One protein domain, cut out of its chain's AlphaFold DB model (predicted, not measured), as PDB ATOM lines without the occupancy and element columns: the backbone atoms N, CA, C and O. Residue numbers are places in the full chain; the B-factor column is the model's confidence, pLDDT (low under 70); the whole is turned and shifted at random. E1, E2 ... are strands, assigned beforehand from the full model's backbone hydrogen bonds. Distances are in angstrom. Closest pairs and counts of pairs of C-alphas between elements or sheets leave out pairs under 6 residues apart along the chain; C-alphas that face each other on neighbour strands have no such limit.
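Overview. This is residues 21 to 116 of the 129 residues of an uncharacterized protein of Flavobacterium branchiophilum (UniProt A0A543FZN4). One antiparallel sheet of seven strands curls like part of a barrel and folds into two leaves, E1 E2 E3 facing E5 E8 E9, with E4 as the hinge. Between E5 and E8 the chain runs out into a two-stranded hairpin, E6 and E7, which sticks out as an arm and makes the length. The printed part has 96 residues, nine named strands, E1 to E9 in chain order, and no named helix: all strand. The large sheet's order is E1 - E2 - E3 - E4 - E5 - E8 - E9. The whole is only just loose, close to compact, with a radius of gyration of the C-alphas of 15.3 A and spans of 57 by 28 by 23 A.

Arrangement. Start at E1, residues 22 to 30, an edge strand, and turn into E2, residues 33 to 41; in this hairpin N 26 and O 37 are 2.8 A apart, within hydrogen-bond range. E3, residues 46 to 52, is antiparallel to E2, with N 38 and O 50 at 2.8 A. E4, residues 59 to 67, follows, and N 49 and O 60 are 2.8 A apart. E5, residues 70 to 75, completes a meander E1 to E5, each strand the antiparallel neighbour of the one before; here N 65 and O 72 are 2.9 A apart. E6, residues 80 to 85, and E7, residues 88 to 93, form a hairpin, with N 83 and O 90 at 2.9 A; E5 and E6 are apart. Back at the large sheet, E8, residues 102 to 107, is antiparallel to E5 at 162 degrees, with N 71 and O 104 at 2.8 A. E9, residues 110 to 115, is the other edge strand and forms a hairpin with E8, in which N 105 and O 113 are 2.7 A apart, within hydrogen-bond range. The closest C-alphas of the two edge strands are those of Leu 28 and Ile 114, 7.9 A apart.

Along the chain. Find C-alpha 22 at (115.361, 181.052, 161.226); from there E1 runs 23.3 A and bends by 54 degrees at residue 25. E2 is 23.8 A long and bends by 53 degrees at residue 36; E3 is 19.6 A long. E4, 23.9 A, begins at C-alpha 59, (116.502, 164.396, 163.930), and bends by 57 degrees at residue 62. E5 is 16.0 A, E6 15.0 A, E7 15.5 A and E8 16.6 A. E9, 14.6 A, ends at C-alpha 115, (100.357, 172.678, 169.999).

Size, cuts and confidence. The two C-alphas farthest apart, those of Asp 87 and Gly 108, are 56.7 A apart. The printed part has no cut, and no link is long. The mean pLDDT of the printed part is 72.6; look for values under 70 at, among others, residues 21 to 35, 53 to 56 and 106 to 116.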
ATOM      1  N   LYS A  21     117.355 181.902 157.206       43.75
ATOM      2  CA  LYS A  21     117.488 180.726 158.079       43.75
ATOM      3  C   LYS A  21     117.074 181.134 159.491       43.75
ATOM      4  O   LYS A  21     117.880 181.660 160.252       43.75
ATOM      5  N   SER A  22     115.807 180.923 159.838       50.12
ATOM      6  CA  SER A  22     115.361 181.052 161.226       50.12
ATOM      7  C   SER A  22     115.805 179.802 161.988       50.12
ATOM      8  O   SER A  22     115.297 178.711 161.736       50.12
ATOM      9  N   ILE A  23     116.799 179.959 162.865       53.09
ATOM     10  CA  ILE A  23     117.265 178.925 163.794       53.09
ATOM     11  C   ILE A  23     116.724 179.304 165.170       53.09
ATOM     12  O   ILE A  23     117.248 180.214 165.809       53.09
ATOM     13  N   GLY A  24     115.656 178.645 165.615       56.12
ATOM     14  CA  GLY A  24     115.098 178.848 166.954       56.12
ATOM     15  C   GLY A  24     115.388 177.662 167.870       56.12
ATOM     16  O   GLY A  24     115.237 176.514 167.450       56.12
ATOM     17  N   ILE A  25     115.775 177.938 169.121       55.78
ATOM     18  CA  ILE A  25     115.861 176.924 170.183       55.78
ATOM     19  C   ILE A  25     114.510 176.866 170.902       55.78
ATOM     20  O   ILE A  25     114.028 177.885 171.403       55.78
ATOM     21  N   TYR A  26     113.903 175.684 170.971       63.22
ATOM     22  CA  TYR A  26     112.614 175.459 171.629       63.22
ATOM     23  C   TYR A  26     112.694 174.290 172.607       63.22
ATOM     24  O   TYR A  26     113.508 173.390 172.443       63.22
ATOM     25  N   VAL A  27     111.811 174.269 173.603       58.62
ATOM     26  CA  VAL A  27     111.593 173.082 174.435       58.62
ATOM     27  C   VAL A  27     110.320 172.390 173.963       58.62
ATOM     28  O   VAL A  27     109.249 173.006 173.934       58.62
ATOM     29  N   LEU A  28     110.442 171.121 173.581       63.84
ATOM     30  CA  LEU A  28     109.327 170.246 173.240       63.84
ATOM     31  C   LEU A  28     109.215 169.126 174.265       63.84
ATOM     32  O   LEU A  28     110.182 168.415 174.512       63.84
ATOM     33  N   THR A  29     108.026 168.922 174.819       55.56
ATOM     34  CA  THR A  29     107.752 167.803 175.731       55.56
ATOM     35  C   THR A  29     106.956 166.718 175.000       55.56
ATOM     36  O   THR A  29     106.051 167.035 174.229       55.56
ATOM     37  N   LYS A  30     107.293 165.441 175.212       60.94
ATOM     38  CA  LYS A  30     106.532 164.264 174.756       60.94
ATOM     39  C   LYS A  30     106.583 163.197 175.852       60.94
ATOM     40  O   LYS A  30     107.669 162.848 176.294       60.94
ATOM     41  N   LYS A  31     105.422 162.681 176.289       64.75
ATOM     42  CA  LYS A  31     105.300 161.587 177.286       64.75
ATOM     43  C   LYS A  31     106.251 161.743 178.498       64.75
ATOM     44  O   LYS A  31     107.022 160.844 178.796       64.75
ATOM     45  N   ASN A  32     106.200 162.892 179.177       63.09
ATOM     46  CA  ASN A  32     107.034 163.262 180.340       63.09
ATOM     47  C   ASN A  32     108.527 163.527 180.074       63.09
ATOM     48  O   ASN A  32     109.221 163.979 180.982       63.09
ATOM     49  N   THR A  33     109.021 163.358 178.848       61.94
ATOM     50  CA  THR A  33     110.386 163.753 178.479       61.94
ATOM     51  C   THR A  33     110.373 165.120 177.809       61.94
ATOM     52  O   THR A  33     109.584 165.364 176.895       61.94
ATOM     53  N   SER A  34     111.236 166.028 178.268       67.06
ATOM     54  CA  SER A  34     111.436 167.336 177.639       67.06
ATOM     55  C   SER A  34     112.730 167.336 176.841       67.06
ATOM     56  O   SER A  34     113.772 166.919 177.337       67.06
ATOM     57  N   TYR A  35     112.652 167.834 175.616       67.88
ATOM     58  CA  TYR A  35     113.753 167.922 174.677       67.88
ATOM     59  C   TYR A  35     114.019 169.388 174.367       67.88
ATOM     60  O   TYR A  35     113.109 170.111 173.955       67.88
ATOM     61  N   ASN A  36     115.270 169.816 174.514       72.38
ATOM     62  CA  ASN A  36     115.729 171.021 173.837       72.38
ATOM     63  C   ASN A  36     115.835 170.689 172.354       72.38
ATOM     64  O   ASN A  36     116.390 169.652 171.995       72.38
ATOM     65  N   ILE A  37     115.292 171.540 171.499       73.62
ATOM     66  CA  ILE A  37     115.293 171.336 170.060       73.62
ATOM     67  C   ILE A  37     115.779 172.576 169.332       73.62
ATOM     68  O   ILE A  37     115.567 173.698 169.786       73.62
ATOM     69  N   VAL A  38     116.371 172.360 168.170       76.44
ATOM     70  CA  VAL A  38     116.633 173.385 167.172       76.44
ATOM     71  C   VAL A  38     115.692 173.118 166.009       76.44
ATOM     72  O   VAL A  38     115.705 172.023 165.447       76.44
ATOM     73  N   LEU A  39     114.857 174.100 165.673       80.56
ATOM     74  CA  LEU A  39     114.027 174.057 164.474       80.56
ATOM     75  C   LEU A  39     114.638 174.970 163.417       80.56
ATOM     76  O   LEU A  39     114.873 176.154 163.672       80.56
ATOM     77  N   LYS A  40     114.822 174.407 162.227       82.12
ATOM     78  CA  LYS A  40     115.225 175.106 161.014       82.12
ATOM     79  C   LYS A  40     114.102 174.987 159.990       82.12
ATOM     80  O   LYS A  40     113.683 173.879 159.659       82.12
ATOM     81  N   LEU A  41     113.629 176.129 159.499       81.12
ATOM     82  CA  LEU A  41     112.706 176.208 158.368       81.12
ATOM     83  C   LEU A  41     113.490 176.643 157.131       81.12
ATOM     84  O   LEU A  41     114.249 177.611 157.187       81.12
ATOM     85  N   GLU A  42     113.326 175.902 156.045       80.31
ATOM     86  CA  GLU A  42     113.967 176.164 154.761       80.31
ATOM     87  C   GLU A  42     112.966 176.756 153.763       80.31
ATOM     88  O   GLU A  42     111.762 176.482 153.826       80.31
ATOM     89  N   ASP A  43     113.479 177.547 152.818       74.69
ATOM     90  CA  ASP A  43     112.674 178.286 151.834       74.69
ATOM     91  C   ASP A  43     111.901 177.353 150.881       74.69
ATOM     92  O   ASP A  43     110.811 177.677 150.413       74.69
ATOM     93  N   ASN A  44     112.410 176.141 150.655       84.25
ATOM     94  CA  ASN A  44     111.779 175.077 149.862       84.25
ATOM     95  C   ASN A  44     110.638 174.341 150.602       84.25
ATOM     96  O   ASN A  44     110.266 173.233 150.216       84.25
ATOM     97  N   LYS A  45     110.099 174.923 151.680       85.50
ATOM     98  CA  LYS A  45     109.069 174.324 152.546       85.50
ATOM     99  C   LYS A  45     109.505 173.044 153.270       85.50
ATOM    100  O   LYS A  45     108.656 172.276 153.725       85.50
ATOM    101  N   ARG A  46     110.812 172.818 153.429       89.94
ATOM    102  CA  ARG A  46     111.366 171.737 154.258       89.94
ATOM    103  C   ARG A  46     111.686 172.236 155.657       89.94
ATOM    104  O   ARG A  46     111.976 173.415 155.860       89.94
ATOM    105  N   TYR A  47     111.597 171.348 156.638       88.19
ATOM    106  CA  TYR A  47     112.069 171.634 157.987       88.19
ATOM    107  C   TYR A  47     113.002 170.540 158.490       88.19
ATOM    108  O   TYR A  47     112.890 169.371 158.113       88.19
ATOM    109  N   GLU A  48     113.875 170.939 159.404       87.81
ATOM    110  CA  GLU A  48     114.667 170.037 160.224       87.81
ATOM    111  C   GLU A  48     114.476 170.403 161.693       87.81
ATOM    112  O   GLU A  48     114.529 171.573 162.078       87.81
ATOM    113  N   LEU A  49     114.212 169.389 162.508       84.75
ATOM    114  CA  LEU A  49     114.033 169.506 163.941       84.75
ATOM    115  C   LEU A  49     115.011 168.553 164.620       84.75
ATOM    116  O   LEU A  49     114.852 167.336 164.548       84.75
ATOM    117  N   GLN A  50     116.017 169.114 165.275       84.12
ATOM    118  CA  GLN A  50     117.085 168.366 165.930       84.12
ATOM    119  C   GLN A  50     116.957 168.497 167.442       84.12
ATOM    120  O   GLN A  50     116.811 169.606 167.945       84.12
ATOM    121  N   THR A  51     117.044 167.396 168.187       80.69
ATOM    122  CA  THR A  51     117.151 167.469 169.652       80.69
ATOM    123  C   THR A  51     118.590 167.719 170.081       80.69
ATOM    124  O   THR A  51     119.499 167.016 169.638       80.69
ATOM    125  N   VAL A  52     118.783 168.651 171.008       74.88
ATOM    126  CA  VAL A  52     120.062 168.951 171.650       74.88
ATOM    127  C   VAL A  52     120.090 168.247 173.006       74.88
ATOM    128  O   VAL A  52     119.387 168.640 173.938       74.88
ATOM    129  N   SER A  53     120.868 167.172 173.098       68.19
ATOM    130  CA  SER A  53     120.999 166.319 174.283       68.19
ATOM    131  C   SER A  53     122.431 165.799 174.380       68.19
ATOM    132  O   SER A  53     123.047 165.490 173.362       68.19
ATOM    133  N   SER A  54     122.950 165.690 175.605       55.19
ATOM    134  CA  SER A  54     124.276 165.135 175.900       55.19
ATOM    135  C   SER A  54     124.350 163.611 175.761       55.19
ATOM    136  O   SER A  54     125.446 163.070 175.672       55.19
ATOM    137  N   VAL A  55     123.207 162.917 175.738       54.75
ATOM    138  CA  VAL A  55     123.124 161.444 175.865       54.75
ATOM    139  C   VAL A  55     122.648 160.757 174.579       54.75
ATOM    140  O   VAL A  55     122.422 159.554 174.550       54.75
ATOM    141  N   GLY A  56     122.465 161.529 173.508       59.69
ATOM    142  CA  GLY A  56     121.935 161.048 172.237       59.69
ATOM    143  C   GLY A  56     120.981 162.065 171.627       59.69
ATOM    144  O   GLY A  56     120.104 162.599 172.310       59.69
ATOM    145  N   GLY A  57     121.189 162.356 170.343       72.12
ATOM    146  CA  GLY A  57     120.361 163.258 169.551       72.12
ATOM    147  C   GLY A  57     119.512 162.490 168.541       72.12
ATOM    148  O   GLY A  57     119.904 161.432 168.059       72.12
ATOM    149  N   GLY A  58     118.348 163.036 168.212       81.38
ATOM    150  CA  GLY A  58     117.505 162.582 167.121       81.38
ATOM    151  C   GLY A  58     117.129 163.741 166.214       81.38
ATOM    152  O   GLY A  58     117.066 164.897 166.646       81.38
ATOM    153  N   ILE A  59     116.878 163.420 164.949       84.81
ATOM    154  CA  ILE A  59     116.502 164.396 163.930       84.81
ATOM    155  C   ILE A  59     115.155 163.990 163.346       84.81
ATOM    156  O   ILE A  59     114.898 162.828 163.055       84.81
ATOM    157  N   THR A  60     114.256 164.957 163.206       87.50
ATOM    158  CA  THR A  60     112.982 164.807 162.504       87.50
ATOM    159  C   THR A  60     112.964 165.774 161.331       87.50
ATOM    160  O   THR A  60     113.117 166.980 161.522       87.50
ATOM    161  N   ARG A  61     112.760 165.251 160.121       89.69
ATOM    162  CA  ARG A  61     112.658 166.031 158.880       89.69
ATOM    163  C   ARG A  61     111.271 165.896 158.282       89.69
ATOM    164  O   ARG A  61     110.570 164.921 158.557       89.69
ATOM    165  N   GLY A  62     110.883 166.881 157.486       91.75
ATOM    166  CA  GLY A  62     109.598 166.861 156.814       91.75
ATOM    167  C   GLY A  62     109.294 168.129 156.039       91.75
ATOM    168  O   GLY A  62     110.168 168.968 155.804       91.75
ATOM    169  N   ASN A  63     108.027 168.273 155.668       93.06
ATOM    170  CA  ASN A  63     107.506 169.472 155.022       93.06
ATOM    171  C   ASN A  63     106.819 170.368 156.050       93.06
ATOM    172  O   ASN A  63     106.233 169.879 157.016       93.06
ATOM    173  N   TRP A  64     106.845 171.678 155.839       90.31
ATOM    174  CA  TRP A  64     106.052 172.609 156.631       90.31
ATOM    175  C   TRP A  64     105.039 173.363 155.774       90.31
ATOM    176  O   TRP A  64     105.241 173.608 154.585       90.31
ATOM    177  N   VAL A  65     103.911 173.706 156.391       87.38
ATOM    178  CA  VAL A  65     102.812 174.430 155.749       87.38
ATOM    179  C   VAL A  65     102.441 175.629 156.605       87.38
ATOM    180  O   VAL A  65     102.180 175.484 157.802       87.38
ATOM    181  N   GLU A  66     102.401 176.806 155.988       82.94
ATOM    182  CA  GLU A  66     101.924 178.032 156.624       82.94
ATOM    183  C   GLU A  66     100.393 178.085 156.633       82.94
ATOM    184  O   GLU A  66      99.726 177.790 155.642       82.94
ATOM    185  N   GLY A  67      99.827 178.479 157.765       82.25
ATOM    186  CA  GLY A  67      98.429 178.848 157.916       82.25
ATOM    187  C   GLY A  67      98.307 180.241 158.527       82.25
ATOM    188  O   GLY A  67      99.270 180.792 159.048       82.25
ATOM    189  N   LYS A  68      97.086 180.790 158.552       80.38
ATOM    190  CA  LYS A  68      96.803 182.183 158.957       80.38
ATOM    191  C   LYS A  68      97.494 182.652 160.252       80.38
ATOM    192  O   LYS A  68      97.827 183.819 160.355       80.38
ATOM    193  N   ASN A  69      97.668 181.768 161.240       77.50
ATOM    194  CA  ASN A  69      98.347 182.054 162.517       77.50
ATOM    195  C   ASN A  69      99.134 180.832 163.037       77.50
ATOM    196  O   ASN A  69      99.247 180.613 164.252       77.50
ATOM    197  N   ASN A  70      99.578 179.946 162.144       79.25
ATOM    198  CA  ASN A  70     100.308 178.744 162.533       79.25
ATOM    199  C   ASN A  70     101.219 178.224 161.419       79.25
ATOM    200  O   ASN A  70     101.007 178.523 160.256       79.25
ATOM    201  N   ILE A  71     102.197 177.412 161.801       83.00
ATOM    202  CA  ILE A  71     102.962 176.544 160.913       83.00
ATOM    203  C   ILE A  71     102.682 175.108 161.340       83.00
ATOM    204  O   ILE A  71     102.755 174.780 162.525       83.00
ATOM    205  N   LYS A  72     102.362 174.243 160.383       87.00
ATOM    206  CA  LYS A  72     102.240 172.801 160.605       87.00
ATOM    207  C   LYS A  72     103.497 172.115 160.088       87.00
ATOM    208  O   LYS A  72     103.838 172.309 158.929       87.00
ATOM    209  N   LEU A  73     104.155 171.325 160.928       88.44
ATOM    210  CA  LEU A  73     105.286 170.473 160.573       88.44
ATOM    211  C   LEU A  73     104.773 169.056 160.320       88.44
ATOM    212  O   LEU A  73     104.215 168.428 161.223       88.44
ATOM    213  N   LEU A  74     104.938 168.583 159.092       89.88
ATOM    214  CA  LEU A  74     104.498 167.284 158.600       89.88
ATOM    215  C   LEU A  74     105.735 166.389 158.431       89.88
ATOM    216  O   LEU A  74     106.458 166.570 157.447       89.88
ATOM    217  N   PRO A  75     106.021 165.476 159.377       89.06
ATOM    218  CA  PRO A  75     107.214 164.639 159.311       89.06
ATOM    219  C   PRO A  75     107.173 163.701 158.103       89.06
ATOM    220  O   PRO A  75     106.115 163.181 157.741       89.06
ATOM    221  N   ASP A  76     108.335 163.460 157.499       88.81
ATOM    222  CA  ASP A  76     108.475 162.446 156.458       88.81
ATOM    223  C   ASP A  76     108.191 161.052 157.029       88.81
ATOM    224  O   ASP A  76     108.344 160.795 158.230       88.81
ATOM    225  N   LYS A  77     107.865 160.102 156.147       81.69
ATOM    226  CA  LYS A  77     107.824 158.686 156.526       81.69
ATOM    227  C   LYS A  77     109.188 158.243 157.081       81.69
ATOM    228  O   LYS A  77     110.220 158.800 156.684       81.69
ATOM    229  N   PRO A  78     109.220 157.304 158.043       76.06
ATOM    230  CA  PRO A  78     110.474 156.734 158.522       76.06
ATOM    231  C   PRO A  78     111.252 156.148 157.346       76.06
ATOM    232  O   PRO A  78     110.685 155.386 156.568       76.06
ATOM    233  N   ASN A  79     112.524 156.531 157.216       69.31
ATOM    234  CA  ASN A  79     113.431 155.806 156.342       69.31
ATOM    235  C   ASN A  79     113.907 154.581 157.120       69.31
ATOM    236  O   ASN A  79     114.391 154.727 158.247       69.31
ATOM    237  N   ILE A  80     113.667 153.404 156.557       76.56
ATOM    238  CA  ILE A  80     114.053 152.125 157.142       76.56
ATOM    239  C   ILE A  80     115.112 151.563 156.211       76.56
ATOM    240  O   ILE A  80     114.798 151.153 155.095       76.56
ATOM    241  N   ASP A  81     116.358 151.587 156.669       75.38
ATOM    242  CA  ASP A  81     117.482 151.049 155.918       75.38
ATOM    243  C   ASP A  81     117.817 149.671 156.486       75.38
ATOM    244  O   ASP A  81     117.979 149.511 157.695       75.38
ATOM    245  N   ARG A  82     117.932 148.660 155.626       74.69
ATOM    246  CA  ARG A  82     118.359 147.321 156.048       74.69
ATOM    247  C   ARG A  82     119.874 147.270 156.120       74.69
ATOM    248  O   ARG A  82     120.545 147.575 155.136       74.69
ATOM    249  N   VAL A  83     120.404 146.865 157.265       80.38
ATOM    250  CA  VAL A  83     121.843 146.663 157.467       80.38
ATOM    251  C   VAL A  83     122.104 145.214 157.829       80.38
ATOM    252  O   VAL A  83     121.338 144.600 158.570       80.38
ATOM    253  N   PHE A  84     123.197 144.679 157.296       76.06
ATOM    254  CA  PHE A  84     123.706 143.369 157.674       76.06
ATOM    255  C   PHE A  84     124.594 143.522 158.908       76.06
ATOM    256  O   PHE A  84     125.553 144.295 158.893       76.06
ATOM    257  N   LEU A  85     124.247 142.799 159.967       73.62
ATOM    258  CA  LEU A  85     124.994 142.703 161.216       73.62
ATOM    259  C   LEU A  85     125.116 141.220 161.557       73.62
ATOM    260  O   LEU A  85     124.097 140.587 161.817       73.62
ATOM    261  N   ASP A  86     126.342 140.693 161.509       71.31
ATOM    262  CA  ASP A  86     126.714 139.327 161.906       71.31
ATOM    263  C   ASP A  86     125.674 138.270 161.479       71.31
ATOM    264  O   ASP A  86     124.958 137.688 162.292       71.31
ATOM    265  N   ASP A  87     125.536 138.101 160.158       80.00
ATOM    266  CA  ASP A  87     124.613 137.179 159.469       80.00
ATOM    267  C   ASP A  87     123.106 137.435 159.667       80.00
ATOM    268  O   ASP A  87     122.266 136.688 159.158       80.00
ATOM    269  N   THR A  88     122.736 138.537 160.322       65.31
ATOM    270  CA  THR A  88     121.342 138.951 160.518       65.31
ATOM    271  C   THR A  88     121.044 140.253 159.774       65.31
ATOM    272  O   THR A  88     121.781 141.237 159.860       65.31
ATOM    273  N   ILE A  89     119.929 140.286 159.042       78.44
ATOM    274  CA  ILE A  89     119.401 141.531 158.471       78.44
ATOM    275  C   ILE A  89     118.586 142.226 159.553       78.44
ATOM    276  O   ILE A  89     117.565 141.698 159.997       78.44
ATOM    277  N   VAL A  90     119.014 143.421 159.947       80.31
ATOM    278  CA  VAL A  90     118.279 144.264 160.891       80.31
ATOM    279  C   VAL A  90     117.815 145.547 160.214       80.31
ATOM    280  O   VAL A  90     118.534 146.166 159.425       80.31
ATOM    281  N   ASP A  91     116.590 145.957 160.534       78.12
ATOM    282  CA  ASP A  91     116.040 147.236 160.103       78.12
ATOM    283  C   ASP A  91     116.633 148.350 160.982       78.12
ATOM    284  O   ASP A  91     116.352 148.452 162.179       78.12
ATOM    285  N   ARG A  92     117.465 149.211 160.392       70.44
ATOM    286  CA  ARG A  92     117.960 150.425 161.039       70.44
ATOM    287  C   ARG A  92     116.988 151.560 160.781       70.44
ATOM    288  O   ARG A  92     116.734 151.959 159.645       70.44
ATOM    289  N   GLN A  93     116.505 152.133 161.874       72.38
ATOM    290  CA  GLN A  93     115.662 153.315 161.856       72.38
ATOM    291  C   GLN A  93     116.409 154.490 162.489       72.38
ATOM    292  O   GLN A  93     116.956 154.377 163.588       72.38
ATOM    293  N   GLU A  94     116.430 155.638 161.808       69.62
ATOM    294  CA  GLU A  94     116.909 156.883 162.418       69.62
ATOM    295  C   GLU A  94     116.019 157.215 163.625       69.62
ATOM    296  O   GLU A  94     114.788 157.214 163.521       69.62
ATOM    297  N   PHE A  95     116.624 157.489 164.783       68.88
ATOM    298  CA  PHE A  95     115.873 157.867 165.974       68.88
ATOM    299  C   PHE A  95     115.158 159.206 165.744       68.88
ATOM    300  O   PHE A  95     115.787 160.258 165.593       68.88
ATOM    301  N   ARG A  96     113.821 159.157 165.737       73.75
ATOM    302  CA  ARG A  96     112.945 160.314 165.523       73.75
ATOM    303  C   ARG A  96     112.185 160.644 166.806       73.75
ATOM    304  O   ARG A  96     111.223 159.954 167.140       73.75
ATOM    305  N   PRO A  97     112.560 161.721 167.511       66.31
ATOM    306  CA  PRO A  97     111.900 162.102 168.756       66.31
ATOM    307  C   PRO A  97     110.445 162.544 168.516       66.31
ATOM    308  O   PRO A  97     109.594 162.418 169.402       66.31
ATOM    309  N   PHE A  98     110.125 162.989 167.294       74.06
ATOM    310  CA  PHE A  98     108.779 163.384 166.896       74.06
ATOM    311  C   PHE A  98     108.358 162.665 165.609       74.06
ATOM    312  O   PHE A  98     108.950 162.838 164.553       74.06
ATOM    313  N   SER A  99     107.309 161.851 165.707       75.94
ATOM    314  CA  SER A  99     106.669 161.139 164.590       75.94
ATOM    315  C   SER A  99     105.331 161.761 164.185       75.94
ATOM    316  O   SER A  99     104.773 161.428 163.146       75.94
ATOM    317  N   ASP A 100     104.806 162.644 165.031       80.06
ATOM    318  CA  ASP A 100     103.473 163.221 164.920       80.06
ATOM    319  C   ASP A 100     103.551 164.602 164.257       80.06
ATOM    320  O   ASP A 100     104.576 165.284 164.329       80.06
ATOM    321  N   THR A 101     102.452 165.053 163.649       80.75
ATOM    322  CA  THR A 101     102.363 166.431 163.144       80.75
ATOM    323  C   THR A 101     102.470 167.427 164.302       80.75
ATOM    324  O   THR A 101     101.712 167.350 165.272       80.75
ATOM    325  N   ILE A 102     103.370 168.405 164.182       80.00
ATOM    326  CA  ILE A 102     103.560 169.466 165.184       80.00
ATOM    327  C   ILE A 102     102.928 170.758 164.663       80.00
ATOM    328  O   ILE A 102     103.197 171.169 163.537       80.00
ATOM    329  N   ILE A 103     102.112 171.439 165.471       80.00
ATOM    330  CA  ILE A 103     101.499 172.722 165.095       80.00
ATOM    331  C   ILE A 103     102.123 173.850 165.916       80.00
ATOM    332  O   ILE A 103     101.869 174.003 167.108       80.00
ATOM    333  N   LEU A 104     102.901 174.702 165.270       76.81
ATOM    334  CA  LEU A 104     103.493 175.901 165.849       76.81
ATOM    335  C   LEU A 104     102.517 177.070 165.676       76.81
ATOM    336  O   LEU A 104     102.078 177.340 164.568       76.81
ATOM    337  N   LYS A 105     102.151 177.787 166.735       71.38
ATOM    338  CA  LYS A 105     101.300 178.984 166.642       71.38
ATOM    339  C   LYS A 105     102.139 180.257 166.570       71.38
ATOM    340  O   LYS A 105     103.077 180.425 167.352       71.38
ATOM    341  N   ILE A 106     101.724 181.175 165.697       65.44
ATOM    342  CA  ILE A 106     102.373 182.469 165.446       65.44
ATOM    343  C   ILE A 106     101.448 183.612 165.880       65.44
ATOM    344  O   ILE A 106     100.251 183.585 165.600       65.44
ATOM    345  N   LYS A 107     101.993 184.608 166.586       59.28
ATOM    346  CA  LYS A 107     101.316 185.860 166.959       59.28
ATOM    347  C   LYS A 107     102.313 187.001 166.799       59.28
ATOM    348  O   LYS A 107     103.374 186.963 167.414       59.28
ATOM    349  N   GLY A 108     101.980 188.004 165.984       53.78
ATOM    350  CA  GLY A 108     102.846 189.166 165.746       53.78
ATOM    351  C   GLY A 108     104.247 188.778 165.259       53.78
ATOM    352  O   GLY A 108     105.233 189.205 165.854       53.78
ATOM    353  N   ASN A 109     104.319 187.909 164.243       52.47
ATOM    354  CA  ASN A 109     105.564 187.388 163.655       52.47
ATOM    355  C   ASN A 109     106.489 186.657 164.643       52.47
ATOM    356  O   ASN A 109     107.688 186.531 164.403       52.47
ATOM    357  N   LYS A 110     105.940 186.177 165.763       52.19
ATOM    358  CA  LYS A 110     106.665 185.437 166.800       52.19
ATOM    359  C   LYS A 110     105.991 184.098 167.051       52.19
ATOM    360  O   LYS A 110     104.764 184.018 167.167       52.19
ATOM    361  N   LEU A 111     106.794 183.049 167.183       57.78
ATOM    362  CA  LEU A 111     106.321 181.744 167.627       57.78
ATOM    363  C   LEU A 111     106.042 181.822 169.131       57.78
ATOM    364  O   LEU A 111     106.946 182.113 169.906       57.78
ATOM    365  N   TYR A 112     104.786 181.626 169.536       45.38
ATOM    366  CA  TYR A 112     104.336 181.917 170.910       45.38
ATOM    367  C   TYR A 112     103.677 180.726 171.612       45.38
ATOM    368  O   TYR A 112     103.337 180.809 172.794       45.38
ATOM    369  N   ARG A 113     103.453 179.616 170.898       49.72
ATOM    370  CA  ARG A 113     102.967 178.356 171.474       49.72
ATOM    371  C   ARG A 113     103.212 177.213 170.502       49.72
ATOM    372  O   ARG A 113     102.959 177.373 169.317       49.72
ATOM    373  N   ILE A 114     103.597 176.046 171.000       56.00
ATOM    374  CA  ILE A 114     103.564 174.807 170.218       56.00
ATOM    375  C   ILE A 114     102.352 174.000 170.694       56.00
ATOM    376  O   ILE A 114     102.128 173.864 171.896       56.00
ATOM    377  N   LYS A 115     101.503 173.559 169.766       45.69
ATOM    378  CA  LYS A 115     100.357 172.678 169.999       45.69
ATOM    379  C   LYS A 115     100.594 171.348 169.280       45.69
ATOM    380  O   LYS A 115     100.836 171.306 168.081       45.69
ATOM    381  N   GLY A 116     100.478 170.270 170.035       44.72
ATOM    382  CA  GLY A 116     100.564 168.874 169.616       44.72
ATOM    383  C   GLY A 116     100.356 168.017 170.863       44.72
ATOM    384  O   GLY A 116     100.424 168.550 171.976       44.72
TER     385      GLY A 116